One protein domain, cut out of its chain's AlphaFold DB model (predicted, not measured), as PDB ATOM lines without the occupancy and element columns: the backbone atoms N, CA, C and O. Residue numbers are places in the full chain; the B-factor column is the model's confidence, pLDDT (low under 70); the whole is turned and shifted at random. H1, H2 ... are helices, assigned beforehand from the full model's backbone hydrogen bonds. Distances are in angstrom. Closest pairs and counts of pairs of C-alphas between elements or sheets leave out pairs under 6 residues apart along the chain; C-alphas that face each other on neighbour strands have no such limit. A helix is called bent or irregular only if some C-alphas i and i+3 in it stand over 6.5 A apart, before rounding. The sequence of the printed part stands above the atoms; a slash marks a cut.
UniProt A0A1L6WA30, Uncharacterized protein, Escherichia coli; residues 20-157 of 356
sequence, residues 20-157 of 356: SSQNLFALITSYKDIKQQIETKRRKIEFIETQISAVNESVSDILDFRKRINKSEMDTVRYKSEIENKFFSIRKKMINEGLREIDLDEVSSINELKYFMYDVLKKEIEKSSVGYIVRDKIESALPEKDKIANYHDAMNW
ATOM      1  N   SER A  20     -10.879  -0.494 -72.335       67.00
ATOM      2  CA  SER A  20     -11.704   0.578 -71.782       67.00
ATOM      3  C   SER A  20     -13.200   0.278 -71.938       67.00
ATOM      4  O   SER A  20     -13.943   0.368 -70.967       67.00
ATOM      5  N   SER A  21     -13.649  -0.177 -73.112       63.91
ATOM      6  CA  SER A  21     -15.061  -0.484 -73.394       63.91
ATOM      7  C   SER A  21     -15.605  -1.638 -72.551       63.91
ATOM      8  O   SER A  21     -16.771  -1.636 -72.156       63.91
ATOM      9  N   GLN A  22     -14.756  -2.609 -72.220       64.62
ATOM     10  CA  GLN A  22     -15.131  -3.739 -71.376       64.62
ATOM     11  C   GLN A  22     -15.027  -3.427 -69.872       64.62
ATOM     12  O   GLN A  22     -15.403  -4.259 -69.048       64.62
ATOM     13  N   ASN A  23     -14.564  -2.226 -69.486       68.25
ATOM     14  CA  ASN A  23     -14.286  -1.827 -68.098       68.25
ATOM     15  C   ASN A  23     -13.363  -2.805 -67.340       68.25
ATOM     16  O   ASN A  23     -13.302  -2.771 -66.110       68.25
ATOM     17  N   LEU A  24     -12.611  -3.651 -68.053       67.94
ATOM     18  CA  LEU A  24     -11.751  -4.694 -67.478       67.94
ATOM     19  C   LEU A  24     -10.665  -4.100 -66.579       67.94
ATOM     20  O   LEU A  24     -10.365  -4.639 -65.515       67.94
ATOM     21  N   PHE A  25     -10.124  -2.941 -66.970       64.25
ATOM     22  CA  PHE A  25      -9.198  -2.176 -66.138       64.25
ATOM     23  C   PHE A  25      -9.792  -1.832 -64.776       64.25
ATOM     24  O   PHE A  25      -9.135  -2.026 -63.753       64.25
ATOM     25  N   ALA A  26     -11.014  -1.308 -64.767       68.31
ATOM     26  CA  ALA A  26     -11.666  -0.851 -63.556       68.31
ATOM     27  C   ALA A  26     -12.118  -2.039 -62.698       68.31
ATOM     28  O   ALA A  26     -11.870  -2.036 -61.498       68.31
ATOM     29  N   LEU A  27     -12.675  -3.091 -63.308       74.06
ATOM     30  CA  LEU A  27     -13.118  -4.306 -62.618       74.06
ATOM     31  C   LEU A  27     -11.963  -5.035 -61.925       74.06
ATOM     32  O   LEU A  27     -12.003  -5.233 -60.714       74.06
ATOM     33  N   ILE A  28     -10.892  -5.369 -62.655       75.38
ATOM     34  CA  ILE A  28      -9.746  -6.094 -62.080       75.38
ATOM     35  C   ILE A  28      -9.047  -5.253 -61.009       75.38
ATOM     36  O   ILE A  28      -8.628  -5.790 -59.983       75.38
ATOM     37  N   THR A  29      -8.918  -3.940 -61.223       73.56
ATOM     38  CA  THR A  29      -8.324  -3.046 -60.217       73.56
ATOM     39  C   THR A  29      -9.200  -2.974 -58.967       73.56
ATOM     40  O   THR A  29      -8.663  -3.073 -57.871       73.56
ATOM     41  N   SER A  30     -10.528  -2.904 -59.116       80.06
ATOM     42  CA  SER A  30     -11.471  -2.898 -57.987       80.06
ATOM     43  C   SER A  30     -11.399  -4.192 -57.187       80.06
ATOM     44  O   SER A  30     -11.257  -4.144 -55.973       80.06
ATOM     45  N   TYR A  31     -11.432  -5.353 -57.850       85.19
ATOM     46  CA  TYR A  31     -11.320  -6.640 -57.158       85.19
ATOM     47  C   TYR A  31     -10.002  -6.764 -56.386       85.19
ATOM     48  O   TYR A  31      -9.995  -7.265 -55.264       85.19
ATOM     49  N   LYS A  32      -8.891  -6.279 -56.957       83.56
ATOM     50  CA  LYS A  32      -7.587  -6.263 -56.279       83.56
ATOM     51  C   LYS A  32      -7.551  -5.303 -55.092       83.56
ATOM     52  O   LYS A  32      -7.006  -5.676 -54.059       83.56
ATOM     53  N   ASP A  33      -8.121  -4.110 -55.232       84.25
ATOM     54  CA  ASP A  33      -8.197  -3.128 -54.148       84.25
ATOM     55  C   ASP A  33      -9.065  -3.651 -52.995       84.25
ATOM     56  O   ASP A  33      -8.592  -3.729 -51.867       84.25
ATOM     57  N   ILE A  34     -10.269  -4.158 -53.288       86.62
ATOM     58  CA  ILE A  34     -11.156  -4.800 -52.301       86.62
ATOM     59  C   ILE A  34     -10.428  -5.942 -51.583       86.62
ATOM     60  O   ILE A  34     -10.445  -6.016 -50.354       86.62
ATOM     61  N   LYS A  35      -9.743  -6.816 -52.336       90.12
ATOM     62  CA  LYS A  35      -8.948  -7.904 -51.757       90.12
ATOM     63  C   LYS A  35      -7.894  -7.364 -50.792       90.12
ATOM     64  O   LYS A  35      -7.807  -7.840 -49.663       90.12
ATOM     65  N   GLN A  36      -7.133  -6.357 -51.212       88.88
ATOM     66  CA  GLN A  36      -6.090  -5.747 -50.397       88.88
ATOM     67  C   GLN A  36      -6.660  -5.105 -49.125       88.88
ATOM     68  O   GLN A  36      -6.110  -5.323 -48.046       88.88
ATOM     69  N   GLN A  37      -7.773  -4.369 -49.218       89.00
ATOM     70  CA  GLN A  37      -8.445  -3.773 -48.058       89.00
ATOM     71  C   GLN A  37      -8.866  -4.846 -47.047       89.00
ATOM     72  O   GLN A  37      -8.545  -4.739 -45.861       89.00
ATOM     73  N   ILE A  38      -9.494  -5.933 -47.506       89.69
ATOM     74  CA  ILE A  38      -9.887  -7.051 -46.637       89.69
ATOM     75  C   ILE A  38      -8.652  -7.729 -46.021       89.69
ATOM     76  O   ILE A  38      -8.649  -8.071 -44.837       89.69
ATOM     77  N   GLU A  39      -7.571  -7.877 -46.782       91.06
ATOM     78  CA  GLU A  39      -6.326  -8.486 -46.315       91.06
ATOM     79  C   GLU A  39      -5.628  -7.645 -45.232       91.06
ATOM     80  O   GLU A  39      -5.132  -8.201 -44.250       91.06
ATOM     81  N   THR A  40      -5.684  -6.310 -45.311       91.12
ATOM     82  CA  THR A  40      -5.194  -5.442 -44.221       91.12
ATOM     83  C   THR A  40      -5.975  -5.625 -42.915       91.12
ATOM     84  O   THR A  40      -5.410  -5.500 -41.826       91.12
ATOM     85  N   LYS A  41      -7.257  -5.996 -43.015       92.06
ATOM     86  CA  LYS A  41      -8.171  -6.232 -41.887       92.06
ATOM     87  C   LYS A  41      -8.194  -7.695 -41.419       92.06
ATOM     88  O   LYS A  41      -8.858  -8.011 -40.429       92.06
ATOM     89  N   ARG A  42      -7.426  -8.585 -42.064       91.75
ATOM     90  CA  ARG A  42      -7.452 -10.046 -41.871       91.75
ATOM     91  C   ARG A  42      -7.429 -10.485 -40.408       91.75
ATOM     92  O   ARG A  42      -8.300 -11.233 -39.985       91.75
ATOM     93  N   ARG A  43      -6.468  -9.997 -39.616       89.31
ATOM     94  CA  ARG A  43      -6.308 -10.427 -38.210       89.31
ATOM     95  C   ARG A  43      -7.549 -10.144 -37.362       89.31
ATOM     96  O   ARG A  43      -7.849 -10.899 -36.442       89.31
ATOM     97  N   LYS A  44      -8.245  -9.040 -37.639       91.75
ATOM     98  CA  LYS A  44      -9.454  -8.646 -36.906       91.75
ATOM     99  C   LYS A  44     -10.663  -9.442 -37.371       91.75
ATOM    100  O   LYS A  44     -11.438  -9.887 -36.533       91.75
ATOM    101  N   ILE A  45     -10.755  -9.696 -38.673       91.31
ATOM    102  CA  ILE A  45     -11.763 -10.581 -39.257       91.31
ATOM    103  C   ILE A  45     -11.660 -11.992 -38.657       91.31
ATOM    104  O   ILE A  45     -12.624 -12.463 -38.063       91.31
ATOM    105  N   GLU A  46     -10.481 -12.620 -38.705       91.62
ATOM    106  CA  GLU A  46     -10.247 -13.970 -38.156       91.62
ATOM    107  C   GLU A  46     -10.532 -14.030 -36.642       91.62
ATOM    108  O   GLU A  46     -11.062 -15.016 -36.120       91.62
ATOM    109  N   PHE A  47     -10.223 -12.952 -35.913       91.75
ATOM    110  CA  PHE A  47     -10.559 -12.841 -34.497       91.75
ATOM    111  C   PHE A  47     -12.077 -12.848 -34.262       91.75
ATOM    112  O   PHE A  47     -12.548 -13.595 -33.402       91.75
ATOM    113  N   ILE A  48     -12.843 -12.052 -35.016       90.25
ATOM    114  CA  ILE A  48     -14.308 -11.990 -34.906       90.25
ATOM    115  C   ILE A  48     -14.930 -13.339 -35.283       90.25
ATOM    116  O   ILE A  48     -15.775 -13.835 -34.540       90.25
ATOM    117  N   GLU A  49     -14.462 -13.980 -36.357       91.62
ATOM    118  CA  GLU A  49     -14.892 -15.330 -36.748       91.62
ATOM    119  C   GLU A  49     -14.676 -16.341 -35.620       91.62
ATOM    120  O   GLU A  49     -15.571 -17.117 -35.293       91.62
ATOM    121  N   THR A  50     -13.520 -16.283 -34.954       92.56
ATOM    122  CA  THR A  50     -13.222 -17.148 -33.805       92.56
ATOM    123  C   THR A  50     -14.201 -16.907 -32.653       92.56
ATOM    124  O   THR A  50     -14.662 -17.858 -32.019       92.56
ATOM    125  N   GLN A  51     -14.562 -15.646 -32.377       90.44
ATOM    126  CA  GLN A  51     -15.557 -15.330 -31.347       90.44
ATOM    127  C   GLN A  51     -16.957 -15.834 -31.722       90.44
ATOM    128  O   GLN A  51     -17.645 -16.377 -30.858       90.44
ATOM    129  N   ILE A  52     -17.370 -15.685 -32.985       88.69
ATOM    130  CA  ILE A  52     -18.661 -16.175 -33.494       88.69
ATOM    131  C   ILE A  52     -18.732 -17.700 -33.362       88.69
ATOM    132  O   ILE A  52     -19.690 -18.228 -32.795       88.69
ATOM    133  N   SER A  53     -17.693 -18.405 -33.813       89.19
ATOM    134  CA  SER A  53     -17.593 -19.862 -33.704       89.19
ATOM    135  C   SER A  53     -17.648 -20.332 -32.253       89.19
ATOM    136  O   SER A  53     -18.412 -21.241 -31.948       89.19
ATOM    137  N   ALA A  54     -16.948 -19.659 -31.333       88.69
ATOM    138  CA  ALA A  54     -16.986 -19.997 -29.909       88.69
ATOM    139  C   ALA A  54     -18.388 -19.835 -29.290       88.69
ATOM    140  O   ALA A  54     -18.774 -20.624 -28.423       88.69
ATOM    141  N   VAL A  55     -19.163 -18.825 -29.714       87.25
ATOM    142  CA  VAL A  55     -20.572 -18.678 -29.304       87.25
ATOM    143  C   VAL A  55     -21.407 -19.831 -29.860       87.25
ATOM    144  O   VAL A  55     -22.136 -20.463 -29.102       87.25
ATOM    145  N   ASN A  56     -21.277 -20.132 -31.153       87.44
ATOM    146  CA  ASN A  56     -22.058 -21.177 -31.816       87.44
ATOM    147  C   ASN A  56     -21.761 -22.581 -31.269       87.44
ATOM    148  O   ASN A  56     -22.692 -23.362 -31.076       87.44
ATOM    149  N   GLU A  57     -20.499 -22.885 -30.975       89.12
ATOM    150  CA  GLU A  57     -20.067 -24.145 -30.358       89.12
ATOM    151  C   GLU A  57     -20.664 -24.287 -28.953       89.12
ATOM    152  O   GLU A  57     -21.356 -25.262 -28.672       89.12
ATOM    153  N   SER A  58     -20.543 -23.242 -28.123       87.75
ATOM    154  CA  SER A  58     -21.131 -23.219 -26.774       87.75
ATOM    155  C   SER A  58     -22.657 -23.408 -26.800       87.75
ATOM    156  O   SER A  58     -23.226 -24.107 -25.961       87.75
ATOM    157  N   VAL A  59     -23.340 -22.789 -27.771       84.88
ATOM    158  CA  VAL A  59     -24.787 -22.948 -27.980       84.88
ATOM    159  C   VAL A  59     -25.115 -24.382 -28.407       84.88
ATOM    160  O   VAL A  59     -26.049 -24.978 -27.869       84.88
ATOM    161  N   SER A  60     -24.354 -24.948 -29.347       85.62
ATOM    162  CA  SER A  60     -24.543 -26.314 -29.848       85.62
ATOM    163  C   SER A  60     -24.378 -27.366 -28.749       85.62
ATOM    164  O   SER A  60     -25.260 -28.208 -28.585       85.62
ATOM    165  N   ASP A  61     -23.322 -27.267 -27.939       85.50
ATOM    166  CA  ASP A  61     -23.042 -28.193 -26.835       85.50
ATOM    167  C   ASP A  61     -24.194 -28.264 -25.827       85.50
ATOM    168  O   ASP A  61     -24.606 -29.343 -25.390       85.50
ATOM    169  N   ILE A  62     -24.776 -27.112 -25.483       83.19
ATOM    170  CA  ILE A  62     -25.897 -27.040 -24.541       83.19
ATOM    171  C   ILE A  62     -27.184 -27.575 -25.168       83.19
ATOM    172  O   ILE A  62     -27.967 -28.251 -24.492       83.19
ATOM    173  N   LEU A  63     -27.422 -27.294 -26.450       82.44
ATOM    174  CA  LEU A  63     -28.582 -27.830 -27.159       82.44
ATOM    175  C   LEU A  63     -28.507 -29.357 -27.272       82.44
ATOM    176  O   LEU A  63     -29.513 -30.028 -27.039       82.44
ATOM    177  N   ASP A  64     -27.334 -29.914 -27.559       82.88
ATOM    178  CA  ASP A  64     -27.136 -31.358 -27.649       82.88
ATOM    179  C   ASP A  64     -27.198 -32.036 -26.279       82.88
ATOM    180  O   ASP A  64     -27.824 -33.091 -26.145       82.88
ATOM    181  N   PHE A  65     -26.659 -31.406 -25.232       80.81
ATOM    182  CA  PHE A  65     -26.863 -31.857 -23.856       80.81
ATOM    183  C   PHE A  65     -28.353 -31.887 -23.489       80.81
ATOM    184  O   PHE A  65     -28.842 -32.875 -22.942       80.81
ATOM    185  N   ARG A  66     -29.114 -30.847 -23.851       76.50
ATOM    186  CA  ARG A  66     -30.560 -30.785 -23.595       76.50
ATOM    187  C   ARG A  66     -31.338 -31.857 -24.357       76.50
ATOM    188  O   ARG A  66     -32.226 -32.468 -23.761       76.50
ATOM    189  N   LYS A  67     -31.011 -32.114 -25.630       78.62
ATOM    190  CA  LYS A  67     -31.620 -33.205 -26.418       78.62
ATOM    191  C   LYS A  67     -31.429 -34.559 -25.736       78.62
ATOM    192  O   LYS A  67     -32.382 -35.324 -25.639       78.62
ATOM    193  N   ARG A  68     -30.232 -34.833 -25.200       77.50
ATOM    194  CA  ARG A  68     -29.933 -36.084 -24.474       77.50
ATOM    195  C   ARG A  68     -30.759 -36.264 -23.193       77.50
ATOM    196  O   ARG A  68     -30.891 -37.388 -22.724       77.50
ATOM    197  N   ILE A  69     -31.320 -35.189 -22.633       76.00
ATOM    198  CA  ILE A  69     -32.047 -35.184 -21.349       76.00
ATOM    199  C   ILE A  69     -33.586 -35.239 -21.532       76.00
ATOM    200  O   ILE A  69     -34.322 -35.220 -20.551       76.00
ATOM    201  N   ASN A  70     -34.106 -35.390 -22.763       61.03
ATOM    202  CA  ASN A  70     -35.539 -35.599 -23.058       61.03
ATOM    203  C   ASN A  70     -36.491 -34.519 -22.488       61.03
ATOM    204  O   ASN A  70     -37.401 -34.806 -21.709       61.03
ATOM    205  N   LYS A  71     -36.343 -33.259 -22.921       60.69
ATOM    206  CA  LYS A  71     -37.402 -32.238 -22.768       60.69
ATOM    207  C   LYS A  71     -37.951 -31.827 -24.137       60.69
ATOM    208  O   LYS A  71     -37.175 -31.534 -25.037       60.69
ATOM    209  N   SER A  72     -39.280 -31.844 -24.242       55.88
ATOM    210  CA  SER A  72     -40.127 -31.687 -25.436       55.88
ATOM    211  C   SER A  72     -39.692 -30.624 -26.462       55.88
ATOM    212  O   SER A  72     -39.213 -29.546 -26.115       55.88
ATOM    213  N   GLU A  73     -39.959 -30.918 -27.743       54.38
ATOM    214  CA  GLU A  73     -39.611 -30.116 -28.933       54.38
ATOM    215  C   GLU A  73     -40.232 -28.703 -28.987       54.38
ATOM    216  O   GLU A  73     -39.735 -27.841 -29.716       54.38
ATOM    217  N   MET A  74     -41.289 -28.424 -28.215       48.50
ATOM    218  CA  MET A  74     -42.113 -27.213 -28.384       48.50
ATOM    219  C   MET A  74     -41.478 -25.895 -27.898       48.50
ATOM    220  O   MET A  74     -41.964 -24.835 -28.274       48.50
ATOM    221  N   ASP A  75     -40.376 -25.926 -27.137       58.81
ATOM    222  CA  ASP A  75     -39.721 -24.721 -26.572       58.81
ATOM    223  C   ASP A  75     -38.261 -24.538 -27.043       58.81
ATOM    224  O   ASP A  75     -37.448 -23.826 -26.443       58.81
ATOM    225  N   THR A  76     -37.886 -25.236 -28.116       65.00
ATOM    226  CA  THR A  76     -36.486 -25.353 -28.557       65.00
ATOM    227  C   THR A  76     -35.958 -24.056 -29.173       65.00
ATOM    228  O   THR A  76     -34.816 -23.679 -28.921       65.00
ATOM    229  N   VAL A  77     -36.795 -23.328 -29.922       70.56
ATOM    230  CA  VAL A  77     -36.409 -22.079 -30.609       70.56
ATOM    231  C   VAL A  77     -36.223 -20.927 -29.621       70.56
ATOM    232  O   VAL A  77     -35.205 -20.235 -29.663       70.56
ATOM    233  N   ARG A  78     -37.171 -20.747 -28.691       74.81
ATOM    234  CA  ARG A  78     -37.100 -19.699 -27.662       74.81
ATOM    235  C   ARG A  78     -35.887 -19.896 -26.758       74.81
ATOM    236  O   ARG A  78     -35.147 -18.954 -26.499       74.81
ATOM    237  N   TYR A  79     -35.652 -21.136 -26.342       77.38
ATOM    238  CA  TYR A  79     -34.503 -21.485 -25.517       77.38
ATOM    239  C   TYR A  79     -33.169 -21.344 -26.256       77.38
ATOM    240  O   TYR A  79     -32.205 -20.852 -25.675       77.38
ATOM    241  N   LYS A  80     -33.110 -21.728 -27.539       81.06
ATOM    242  CA  LYS A  80     -31.934 -21.498 -28.386       81.06
ATOM    243  C   LYS A  80     -31.584 -20.009 -28.429       81.06
ATOM    244  O   LYS A  80     -30.453 -19.658 -28.120       81.06
ATOM    245  N   SER A  81     -32.562 -19.146 -28.706       80.62
ATOM    246  CA  SER A  81     -32.359 -17.692 -28.717       80.62
ATOM    247  C   SER A  81     -31.926 -17.142 -27.349       80.62
ATOM    248  O   SER A  81     -31.066 -16.268 -27.272       80.62
ATOM    249  N   GLU A  82     -32.467 -17.674 -26.247       82.25
ATOM    250  CA  GLU A  82     -32.067 -17.268 -24.894       82.25
ATOM    251  C   GLU A  82     -30.601 -17.619 -24.589       82.25
ATOM    252  O   GLU A  82     -29.871 -16.805 -24.019       82.25
ATOM    253  N   ILE A  83     -30.152 -18.811 -24.989       83.31
ATOM    254  CA  ILE A  83     -28.757 -19.243 -24.835       83.31
ATOM    255  C   ILE A  83     -27.840 -18.423 -25.740       83.31
ATOM    256  O   ILE A  83     -26.836 -17.907 -25.254       83.31
ATOM    257  N   GLU A  84     -28.195 -18.260 -27.016       84.81
ATOM    258  CA  GLU A  84     -27.460 -17.423 -27.972       84.81
ATOM    259  C   GLU A  84     -27.209 -16.030 -27.394       84.81
ATOM    260  O   GLU A  84     -26.067 -15.580 -27.348       84.81
ATOM    261  N   ASN A  85     -28.247 -15.384 -26.859       84.06
ATOM    262  CA  ASN A  85     -28.132 -14.060 -26.255       84.06
ATOM    263  C   ASN A  85     -27.258 -14.056 -24.992       84.06
ATOM    264  O   ASN A  85     -26.481 -13.119 -24.796       84.06
ATOM    265  N   LYS A  86     -27.333 -15.094 -24.148       86.25
ATOM    266  CA  LYS A  86     -26.470 -15.215 -22.959       86.25
ATOM    267  C   LYS A  86     -24.997 -15.336 -23.345       86.25
ATOM    268  O   LYS A  86     -24.192 -14.540 -22.865       86.25
ATOM    269  N   PHE A  87     -24.638 -16.261 -24.235       86.62
ATOM    270  CA  PHE A  87     -23.244 -16.430 -24.666       86.62
ATOM    271  C   PHE A  87     -22.731 -15.240 -25.470       86.62
ATOM    272  O   PHE A  87     -21.597 -14.803 -25.266       86.62
ATOM    273  N   PHE A  88     -23.578 -14.666 -26.322       87.69
ATOM    274  CA  PHE A  88     -23.244 -13.454 -27.050       87.69
ATOM    275  C   PHE A  88     -22.974 -12.285 -26.098       87.69
ATOM    276  O   PHE A  88     -21.965 -11.611 -26.264       87.69
ATOM    277  N   SER A  89     -23.789 -12.077 -25.055       87.00
ATOM    278  CA  SER A  89     -23.607 -10.961 -24.109       87.00
ATOM    279  C   SER A  89     -22.223 -10.932 -23.443       87.00
ATOM    280  O   SER A  89     -21.681  -9.850 -23.224       87.00
ATOM    281  N   ILE A  90     -21.612 -12.101 -23.211       89.06
ATOM    282  CA  ILE A  90     -20.266 -12.235 -22.628       89.06
ATOM    283  C   ILE A  90     -19.195 -11.684 -23.581       89.06
ATOM    284  O   ILE A  90     -18.227 -11.064 -23.145       89.06
ATOM    285  N   ARG A  91     -19.366 -11.902 -24.889       88.56
ATOM    286  CA  ARG A  91     -18.387 -11.552 -25.932       88.56
ATOM    287  C   ARG A  91     -18.762 -10.296 -26.722       88.56
ATOM    288  O   ARG A  91     -17.933  -9.787 -27.473       88.56
ATOM    289  N   LYS A  92     -19.971  -9.759 -26.522       90.44
ATOM    290  CA  LYS A  92     -20.566  -8.651 -27.285       90.44
ATOM    291  C   LYS A  92     -19.644  -7.444 -27.377       90.44
ATOM    292  O   LYS A  92     -19.454  -6.914 -28.463       90.44
ATOM    293  N   LYS A  93     -19.046  -7.035 -26.254       90.62
ATOM    294  CA  LYS A  93     -18.130  -5.887 -26.217       90.62
ATOM    295  C   LYS A  93     -16.930  -6.091 -27.151       90.62
ATOM    296  O   LYS A  93     -16.653  -5.227 -27.968       90.62
ATOM    297  N   MET A  94     -16.270  -7.246 -27.065       89.75
ATOM    298  CA  MET A  94     -15.090  -7.565 -27.882       89.75
ATOM    299  C   MET A  94     -15.441  -7.697 -29.368       89.75
ATOM    300  O   MET A  94     -14.668  -7.274 -30.223       89.75
ATOM    301  N   ILE A  95     -16.608  -8.271 -29.673       89.69
ATOM    302  CA  ILE A  95     -17.109  -8.392 -31.046       89.69
ATOM    303  C   ILE A  95     -17.404  -7.004 -31.625       89.69
ATOM    304  O   ILE A  95     -16.874  -6.676 -32.679       89.69
ATOM    305  N   ASN A  96     -18.170  -6.162 -30.923       91.62
ATOM    306  CA  ASN A  96     -18.517  -4.816 -31.394       91.62
ATOM    307  C   ASN A  96     -17.292  -3.895 -31.511       91.62
ATOM    308  O   ASN A  96     -17.206  -3.122 -32.461       91.62
ATOM    309  N   GLU A  97     -16.311  -4.007 -30.608       90.81
ATOM    310  CA  GLU A  97     -15.021  -3.316 -30.751       90.81
ATOM    311  C   GLU A  97     -14.304  -3.739 -32.042       90.81
ATOM    312  O   GLU A  97     -13.846  -2.881 -32.797       90.81
ATOM    313  N   GLY A  98     -14.271  -5.043 -32.339       89.44
ATOM    314  CA  GLY A  98     -13.715  -5.566 -33.586       89.44
ATOM    315  C   GLY A  98     -14.462  -5.082 -34.831       89.44
ATOM    316  O   GLY A  98     -13.816  -4.684 -35.796       89.44
ATOM    317  N   LEU A  99     -15.801  -5.077 -34.806       91.56
ATOM    318  CA  LEU A  99     -16.641  -4.593 -35.909       91.56
ATOM    319  C   LEU A  99     -16.371  -3.121 -36.214       91.56
ATOM    320  O   LEU A  99     -16.165  -2.762 -37.372       91.56
ATOM    321  N   ARG A 100     -16.274  -2.285 -35.176       90.94
ATOM    322  CA  ARG A 100     -15.981  -0.860 -35.334       90.94
ATOM    323  C   ARG A 100     -14.614  -0.618 -35.973       90.94
ATOM    324  O   ARG A 100     -14.479   0.280 -36.792       90.94
ATOM    325  N   GLU A 101     -13.606  -1.415 -35.622       88.00
ATOM    326  CA  GLU A 101     -12.258  -1.308 -36.199       88.00
ATOM    327  C   GLU A 101     -12.181  -1.715 -37.679       88.00
ATOM    328  O   GLU A 101     -11.252  -1.309 -38.376       88.00
ATOM    329  N   ILE A 102     -13.142  -2.499 -38.172       90.88
ATOM    330  CA  ILE A 102     -13.265  -2.842 -39.596       90.88
ATOM    331  C   ILE A 102     -14.362  -2.040 -40.309       90.88
ATOM    332  O   ILE A 102     -14.612  -2.291 -41.489       90.88
ATOM    333  N   ASP A 103     -14.931  -1.034 -39.632       88.31
ATOM    334  CA  ASP A 103     -15.995  -0.130 -40.089       88.31
ATOM    335  C   ASP A 103     -17.347  -0.808 -40.390       88.31
ATOM    336  O   ASP A 103     -18.046  -0.440 -41.346       88.31
ATOM    337  N   LEU A 104     -17.708  -1.811 -39.595       91.06
ATOM    338  CA  LEU A 104     -19.050  -2.379 -39.565       91.06
ATOM    339  C   LEU A 104     -19.846  -1.855 -38.370       91.06
ATOM    340  O   LEU A 104     -19.282  -1.438 -37.356       91.06
ATOM    341  N   ASP A 105     -21.169  -1.889 -38.514       90.44
ATOM    342  CA  ASP A 105     -22.092  -1.458 -37.473       90.44
ATOM    343  C   ASP A 105     -22.082  -2.435 -36.290       90.44
ATOM    344  O   ASP A 105     -21.863  -3.641 -36.433       90.44
ATOM    345  N   GLU A 106     -22.322  -1.897 -35.097       90.62
ATOM    346  CA  GLU A 106     -22.471  -2.707 -33.897       90.62
ATOM    347  C   GLU A 106     -23.728  -3.572 -33.975       90.62
ATOM    348  O   GLU A 106     -24.796  -3.103 -34.368       90.62
ATOM    349  N   VAL A 107     -23.622  -4.816 -33.509       91.06
ATOM    350  CA  VAL A 107     -24.748  -5.750 -33.519       91.06
ATOM    351  C   VAL A 107     -25.357  -5.931 -32.136       91.06
ATOM    352  O   VAL A 107     -24.703  -5.810 -31.088       91.06
ATOM    353  N   SER A 108     -26.649  -6.246 -32.125       87.31
ATOM    354  CA  SER A 108     -27.394  -6.498 -30.892       87.31
ATOM    355  C   SER A 108     -27.470  -7.984 -30.535       87.31
ATOM    356  O   SER A 108     -27.569  -8.308 -29.346       87.31
ATOM    357  N   SER A 109     -27.334  -8.863 -31.534       86.06
ATOM    358  CA  SER A 109     -27.464 -10.317 -31.424       86.06
ATOM    359  C   SER A 109     -26.483 -11.073 -32.334       86.06
ATOM    360  O   SER A 109     -26.027 -10.551 -33.348       86.06
ATOM    361  N   ILE A 110     -26.193 -12.341 -32.010       84.62
ATOM    362  CA  ILE A 110     -25.332 -13.206 -32.844       84.62
ATOM    363  C   ILE A 110     -25.951 -13.506 -34.222       84.62
ATOM    364  O   ILE A 110     -25.232 -13.715 -35.193       84.62
ATOM    365  N   ASN A 111     -27.283 -13.482 -34.329       85.12
ATOM    366  CA  ASN A 111     -27.997 -13.758 -35.578       85.12
ATOM    367  C   ASN A 111     -27.770 -12.673 -36.640       85.12
ATOM    368  O   ASN A 111     -27.799 -12.977 -37.832       85.12
ATOM    369  N   GLU A 112     -27.488 -11.436 -36.227       86.00
ATOM    370  CA  GLU A 112     -27.081 -10.356 -37.139       86.00
ATOM    371  C   GLU A 112     -25.711 -10.631 -37.779       86.00
ATOM    372  O   GLU A 112     -25.452 -10.173 -38.882       86.00
ATOM    373  N   LEU A 113     -24.866 -11.456 -37.147       88.06
ATOM    374  CA  LEU A 113     -23.550 -11.849 -37.664       88.06
ATOM    375  C   LEU A 113     -23.582 -13.113 -38.523       88.06
ATOM    376  O   LEU A 113     -22.533 -13.601 -38.941       88.06
ATOM    377  N   LYS A 114     -24.774 -13.642 -38.828       86.81
ATOM    378  CA  LYS A 114     -24.929 -14.847 -39.656       86.81
ATOM    379  C   LYS A 114     -24.238 -14.718 -41.019       86.81
ATOM    380  O   LYS A 114     -23.736 -15.710 -41.534       86.81
ATOM    381  N   TYR A 115     -24.217 -13.512 -41.586       88.88
ATOM    382  CA  TYR A 115     -23.596 -13.213 -42.878       88.88
ATOM    383  C   TYR A 115     -22.434 -12.222 -42.739       88.88
ATOM    384  O   TYR A 115     -22.169 -11.447 -43.651       88.88
ATOM    385  N   PHE A 116     -21.725 -12.270 -41.607       91.00
ATOM    386  CA  PHE A 116     -20.647 -11.343 -41.263       91.00
ATOM    387  C   PHE A 116     -19.673 -11.081 -42.423       91.00
ATOM    388  O   PHE A 116     -19.442  -9.931 -42.790       91.00
ATOM    389  N   MET A 117     -19.145 -12.132 -43.055       92.56
ATOM    390  CA  MET A 117     -18.173 -11.970 -44.140       92.56
ATOM    391  C   MET A 117     -18.762 -11.421 -45.433       92.56
ATOM    392  O   MET A 117     -18.083 -10.693 -46.158       92.56
ATOM    393  N   TYR A 118     -20.026 -11.727 -45.709       90.38
ATOM    394  CA  TYR A 118     -20.746 -11.104 -46.809       90.38
ATOM    395  C   TYR A 118     -20.910  -9.597 -46.568       90.38
ATOM    396  O   TYR A 118     -20.704  -8.805 -47.485       90.38
ATOM    397  N   ASP A 119     -21.219  -9.192 -45.334       90.44
ATOM    398  CA  ASP A 119     -21.387  -7.783 -44.975       90.44
ATOM    399  C   ASP A 119     -20.055  -7.020 -45.019       90.44
ATOM    400  O   ASP A 119     -20.017  -5.904 -45.541       90.44
ATOM    401  N   VAL A 120     -18.945  -7.640 -44.586       90.81
ATOM    402  CA  VAL A 120     -17.582  -7.109 -44.797       90.81
ATOM    403  C   VAL A 120     -17.337  -6.858 -46.286       90.81
ATOM    404  O   VAL A 120     -16.985  -5.746 -46.678       90.81
ATOM    405  N   LEU A 121     -17.549  -7.875 -47.126       89.50
ATOM    406  CA  LEU A 121     -17.304  -7.778 -48.564       89.50
ATOM    407  C   LEU A 121     -18.163  -6.685 -49.210       89.50
ATOM    408  O   LEU A 121     -17.654  -5.868 -49.977       89.50
ATOM    409  N   LYS A 122     -19.454  -6.638 -48.870       89.38
ATOM    410  CA  LYS A 122     -20.385  -5.627 -49.372       89.38
ATOM    411  C   LYS A 122     -19.950  -4.217 -48.972       89.38
ATOM    412  O   LYS A 122     -19.945  -3.324 -49.815       89.38
ATOM    413  N   LYS A 123     -19.525  -4.020 -47.721       89.19
ATOM    414  CA  LYS A 123     -19.052  -2.718 -47.238       89.19
ATOM    415  C   LYS A 123     -17.808  -2.247 -47.986       89.19
ATOM    416  O   LYS A 123     -17.701  -1.066 -48.309       89.19
ATOM    417  N   GLU A 124     -16.880  -3.152 -48.285       88.75
ATOM    418  CA  GLU A 124     -15.685  -2.812 -49.066       88.75
ATOM    419  C   GLU A 124     -16.021  -2.504 -50.536       88.75
ATOM    420  O   GLU A 124     -15.460  -1.572 -51.109       88.75
ATOM    421  N   ILE A 125     -17.009  -3.183 -51.130       87.00
ATOM    422  CA  ILE A 125     -17.527  -2.841 -52.468       87.00
ATOM    423  C   ILE A 125     -18.146  -1.432 -52.475       87.00
ATOM    424  O   ILE A 125     -17.826  -0.624 -53.352       87.00
ATOM    425  N   GLU A 126     -18.972  -1.109 -51.473       84.12
ATOM    426  CA  GLU A 126     -19.599   0.210 -51.295       84.12
ATOM    427  C   GLU A 126     -18.574   1.337 -51.085       84.12
ATOM    428  O   GLU A 126     -18.824   2.486 -51.464       84.12
ATOM    429  N   LYS A 127     -17.419   1.029 -50.489       81.12
ATOM    430  CA  LYS A 127     -16.318   1.981 -50.296       81.12
ATOM    431  C   LYS A 127     -15.409   2.113 -51.504       81.12
ATOM    432  O   LYS A 127     -14.843   3.189 -51.691       81.12
ATOM    433  N   SER A 128     -15.262   1.057 -52.307       71.44
ATOM    434  CA  SER A 128     -14.404   1.099 -53.488       71.44
ATOM    435  C   SER A 128     -14.852   2.258 -54.387       71.44
ATOM    436  O   SER A 128     -16.020   2.379 -54.782       71.44
ATOM    437  N   SER A 129     -13.932   3.190 -54.631       52.50
ATOM    438  CA  SER A 129     -14.179   4.498 -55.251       52.50
ATOM    439  C   SER A 129     -14.357   4.415 -56.770       52.50
ATOM    440  O   SER A 129     -14.028   5.350 -57.500       52.50
ATOM    441  N   VAL A 130     -14.829   3.277 -57.269       59.25
ATOM    442  CA  VAL A 130     -14.886   2.973 -58.694       59.25
ATOM    443  C   VAL A 130     -16.328   3.169 -59.144       59.25
ATOM    444  O   VAL A 130     -17.251   2.650 -58.523       59.25
ATOM    445  N   GLY A 131     -16.521   4.027 -60.151       62.50
ATOM    446  CA  GLY A 131     -17.817   4.609 -60.513       62.50
ATOM    447  C   GLY A 131     -18.987   3.620 -60.614       62.50
ATOM    448  O   GLY A 131     -18.799   2.427 -60.844       62.50
ATOM    449  N   TYR A 132     -20.207   4.155 -60.497       64.19
ATOM    450  CA  TYR A 132     -21.484   3.431 -60.356       64.19
ATOM    451  C   TYR A 132     -21.617   2.163 -61.230       64.19
ATOM    452  O   TYR A 132     -21.959   1.100 -60.732       64.19
ATOM    453  N   ILE A 133     -21.218   2.226 -62.506       66.88
ATOM    454  CA  ILE A 133     -21.304   1.104 -63.462       66.88
ATOM    455  C   ILE A 133     -20.457  -0.114 -63.045       66.88
ATOM    456  O   ILE A 133     -20.843  -1.259 -63.283       66.88
ATOM    457  N   VAL A 134     -19.271   0.107 -62.476       71.62
ATOM    458  CA  VAL A 134     -18.371  -0.980 -62.054       71.62
ATOM    459  C   VAL A 134     -18.877  -1.596 -60.758       71.62
ATOM    460  O   VAL A 134     -18.889  -2.818 -60.634       71.62
ATOM    461  N   ARG A 135     -19.362  -0.758 -59.838       77.50
ATOM    462  CA  ARG A 135     -20.008  -1.204 -58.605       77.50
ATOM    463  C   ARG A 135     -21.204  -2.104 -58.895       77.50
ATOM    464  O   ARG A 135     -21.220  -3.222 -58.400       77.50
ATOM    465  N   ASP A 136     -22.120  -1.685 -59.765       79.38
ATOM    466  CA  ASP A 136     -23.298  -2.480 -60.142       79.38
ATOM    467  C   ASP A 136     -22.911  -3.850 -60.725       79.38
ATOM    468  O   ASP A 136     -23.535  -4.875 -60.434       79.38
ATOM    469  N   LYS A 137     -21.847  -3.900 -61.539       80.62
ATOM    470  CA  LYS A 137     -21.320  -5.162 -62.083       80.62
ATOM    471  C   LYS A 137     -20.742  -6.071 -60.997       80.62
ATOM    472  O   LYS A 137     -20.953  -7.278 -61.044       80.62
ATOM    473  N   ILE A 138     -20.021  -5.515 -60.026       83.69
ATOM    474  CA  ILE A 138     -19.471  -6.291 -58.910       83.69
ATOM    475  C   ILE A 138     -20.595  -6.769 -57.983       83.69
ATOM    476  O   ILE A 138     -20.607  -7.939 -57.604       83.69
ATOM    477  N   GLU A 139     -21.558  -5.903 -57.666       84.06
ATOM    478  CA  GLU A 139     -22.704  -6.220 -56.810       84.06
ATOM    479  C   GLU A 139     -23.604  -7.290 -57.429       84.06
ATOM    480  O   GLU A 139     -24.000  -8.230 -56.747       84.06
ATOM    481  N   SER A 140     -23.875  -7.213 -58.733       83.56
ATOM    482  CA  SER A 140     -24.635  -8.250 -59.447       83.56
ATOM    483  C   SER A 140     -23.898  -9.589 -59.554       83.56
ATOM    484  O   SER A 140     -24.535 -10.626 -59.734       83.56
ATOM    485  N   ALA A 141     -22.569  -9.593 -59.418       85.12
ATOM    486  CA  ALA A 141     -21.748 -10.799 -59.418       85.12
ATOM    487  C   ALA A 141     -21.541 -11.405 -58.015       85.12
ATOM    488  O   ALA A 141     -20.913 -12.471 -57.918       85.12
ATOM    489  N   LEU A 142     -22.019 -10.740 -56.950       87.31
ATOM    490  CA  LEU A 142     -21.943 -11.249 -55.581       87.31
ATOM    491  C   LEU A 142     -22.650 -12.609 -55.493       87.31
ATOM    492  O   LEU A 142     -23.740 -12.783 -56.042       87.31
ATOM    493  N   PRO A 143     -22.057 -13.585 -54.794       85.12
ATOM    494  CA  PRO A 143     -22.718 -14.856 -54.573       85.12
ATOM    495  C   PRO A 143     -23.871 -14.681 -53.574       85.12
ATOM    496  O   PRO A 143     -23.990 -13.663 -52.891       85.12
ATOM    497  N   GLU A 144     -24.719 -15.701 -53.465       86.69
ATOM    498  CA  GLU A 144     -25.721 -15.770 -52.396       86.69
ATOM    499  C   GLU A 144     -25.042 -15.649 -51.023       86.69
ATOM    500  O   GLU A 144     -23.926 -16.140 -50.829       86.69
ATOM    501  N   LYS A 145     -25.705 -14.981 -50.071       86.31
ATOM    502  CA  LYS A 145     -25.108 -14.602 -48.776       86.31
ATOM    503  C   LYS A 145     -24.514 -15.791 -48.022       86.31
ATOM    504  O   LYS A 145     -23.473 -15.690 -47.388       86.31
ATOM    505  N   ASP A 146     -25.184 -16.924 -48.124       82.00
ATOM    506  CA  ASP A 146     -24.891 -18.207 -47.502       82.00
ATOM    507  C   ASP A 146     -23.703 -18.955 -48.131       82.00
ATOM    508  O   ASP A 146     -23.209 -19.910 -47.536       82.00
ATOM    509  N   LYS A 147     -23.187 -18.500 -49.281       84.69
ATOM    510  CA  LYS A 147     -21.996 -19.071 -49.937       84.69
ATOM    511  C   LYS A 147     -20.674 -18.424 -49.506       84.69
ATOM    512  O   LYS A 147     -19.623 -18.951 -49.854       84.69
ATOM    513  N   ILE A 148     -20.709 -17.309 -48.772       85.88
ATOM    514  CA  ILE A 148     -19.520 -16.676 -48.175       85.88
ATOM    515  C   ILE A 148     -19.659 -16.771 -46.659       85.88
ATOM    516  O   ILE A 148     -20.227 -15.885 -46.021       85.88
ATOM    517  N   ALA A 149     -19.152 -17.860 -46.082       82.12
ATOM    518  CA  ALA A 149     -19.246 -18.080 -44.643       82.12
ATOM    519  C   ALA A 149     -18.052 -17.484 -43.886       82.12
ATOM    520  O   ALA A 149     -18.220 -16.999 -42.769       82.12
ATOM    521  N   ASN A 150     -16.860 -17.520 -44.485       87.12
ATOM    522  CA  ASN A 150     -15.619 -17.106 -43.834       87.12
ATOM    523  C   ASN A 150     -14.682 -16.302 -44.763       87.12
ATOM    524  O   ASN A 150     -14.925 -16.142 -45.963       87.12
ATOM    525  N   TYR A 151     -13.588 -15.801 -44.190       88.06
ATOM    526  CA  TYR A 151     -12.533 -15.057 -44.871       88.06
ATOM    527  C   TYR A 151     -11.980 -15.799 -46.090       88.06
ATOM    528  O   TYR A 151     -11.788 -15.195 -47.145       88.06
ATOM    529  N   HIS A 152     -11.744 -17.106 -45.972       88.56
ATOM    530  CA  HIS A 152     -11.165 -17.903 -47.050       88.56
ATOM    531  C   HIS A 152     -12.138 -18.027 -48.225       88.56
ATOM    532  O   HIS A 152     -11.713 -17.897 -49.371       88.56
ATOM    533  N   ASP A 153     -13.436 -18.191 -47.964       88.56
ATOM    534  CA  ASP A 153     -14.469 -18.214 -49.005       88.56
ATOM    535  C   ASP A 153     -14.529 -16.877 -49.756       88.56
ATOM    536  O   ASP A 153     -14.568 -16.853 -50.987       88.56
ATOM    537  N   ALA A 154     -14.463 -15.757 -49.023       87.75
ATOM    538  CA  ALA A 154     -14.432 -14.420 -49.613       87.75
ATOM    539  C   ALA A 154     -13.192 -14.216 -50.501       87.75
ATOM    540  O   ALA A 154     -13.303 -13.713 -51.621       87.75
ATOM    541  N   MET A 155     -12.012 -14.637 -50.028       90.62
ATOM    542  CA  MET A 155     -10.769 -14.541 -50.801       90.62
ATOM    543  C   MET A 155     -10.796 -15.441 -52.035       90.62
ATOM    544  O   MET A 155     -10.425 -14.991 -53.116       90.62
ATOM    545  N   ASN A 156     -11.294 -16.671 -51.906       91.88
ATOM    546  CA  ASN A 156     -11.436 -17.602 -53.022       91.88
ATOM    547  C   ASN A 156     -12.385 -17.061 -54.094       91.88
ATOM    548  O   ASN A 156     -12.105 -17.193 -55.285       91.88
ATOM    549  N   TRP A 157     -13.490 -16.428 -53.689       91.56
ATOM    550  CA  TRP A 157     -14.401 -15.780 -54.628       91.56
ATOM    551  C   TRP A 157     -13.724 -14.614 -55.362       91.56
ATOM    552  O   TRP A 157     -13.790 -14.556 -56.592       91.56
TER     553      TRP A 157
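Overview. This is residues 20 to 157 of the 356 residues of an uncharacterized protein of Escherichia coli (UniProt A0A1L6WA30). A long helical hairpin, H2 and H3, makes one end of a rod; at the other end H1, the later part of H4 and H5 pack together, with H6 on one side of H4. H1 meets H2 at a corner, and the hairpin's tip, residues 68 to 75, sticks out. The printed part has 138 residues with six named helices, H1 to H6 in chain order, and no named strand: all helix. It is loose, with a radius of gyration of the C-alphas of 18.4 A and spans of 65 by 28 by 21 A.

Along the chain. H1, residues 24 to 40, begins with C-alpha 24 at (-11.751, -4.694, -67.478). H2, residues 42 to 68, measures 38.5 A, and H3, residues 73 to 101, 40.4 A. H4 is residues 110 to 127, H5 132 to 140, and H6 151 to 157, ending with C-alpha 157 at (-14.401, -15.780, -54.628). H3 and H4 are irregular: C-alphas 74 and 77 are 8.0 A apart, C-alphas 114 and 117 8.6 A.

Arrangement. H4, the hub, touches H1 at a steep tilt of 47 degrees, closest at the C-alphas of Ile 34 and Glu 124, 5.9 A. It touches H6 through its residues 117 to 121 alone, closest at the C-alphas of Met 117 and Tyr 151, 6.5 A. H4 and H5 form a hairpin, closest at the C-alphas of Ile 125 and Arg 135, 6.8 A. H2, H3 and H4 form a bundle, helices side by side; in the hairpin of H2 and H3 the closest C-alphas are Val 55 and Phe 87, 5.8 A. H1 and H3 are apart. Every O i to N i+4 pair is within hydrogen-bond range in H1, H2, H5 and H6, but 19 of 25 in H3 and 9 of 14 in H4.

Size, cuts and confidence. The C-alphas farthest apart, Ser 20 and Asn 70, are 65.2 A apart. The printed part has no cut and no long link. pLDDT is under 70 at residues 20 to 26, 70 to 76 and 129 to 133.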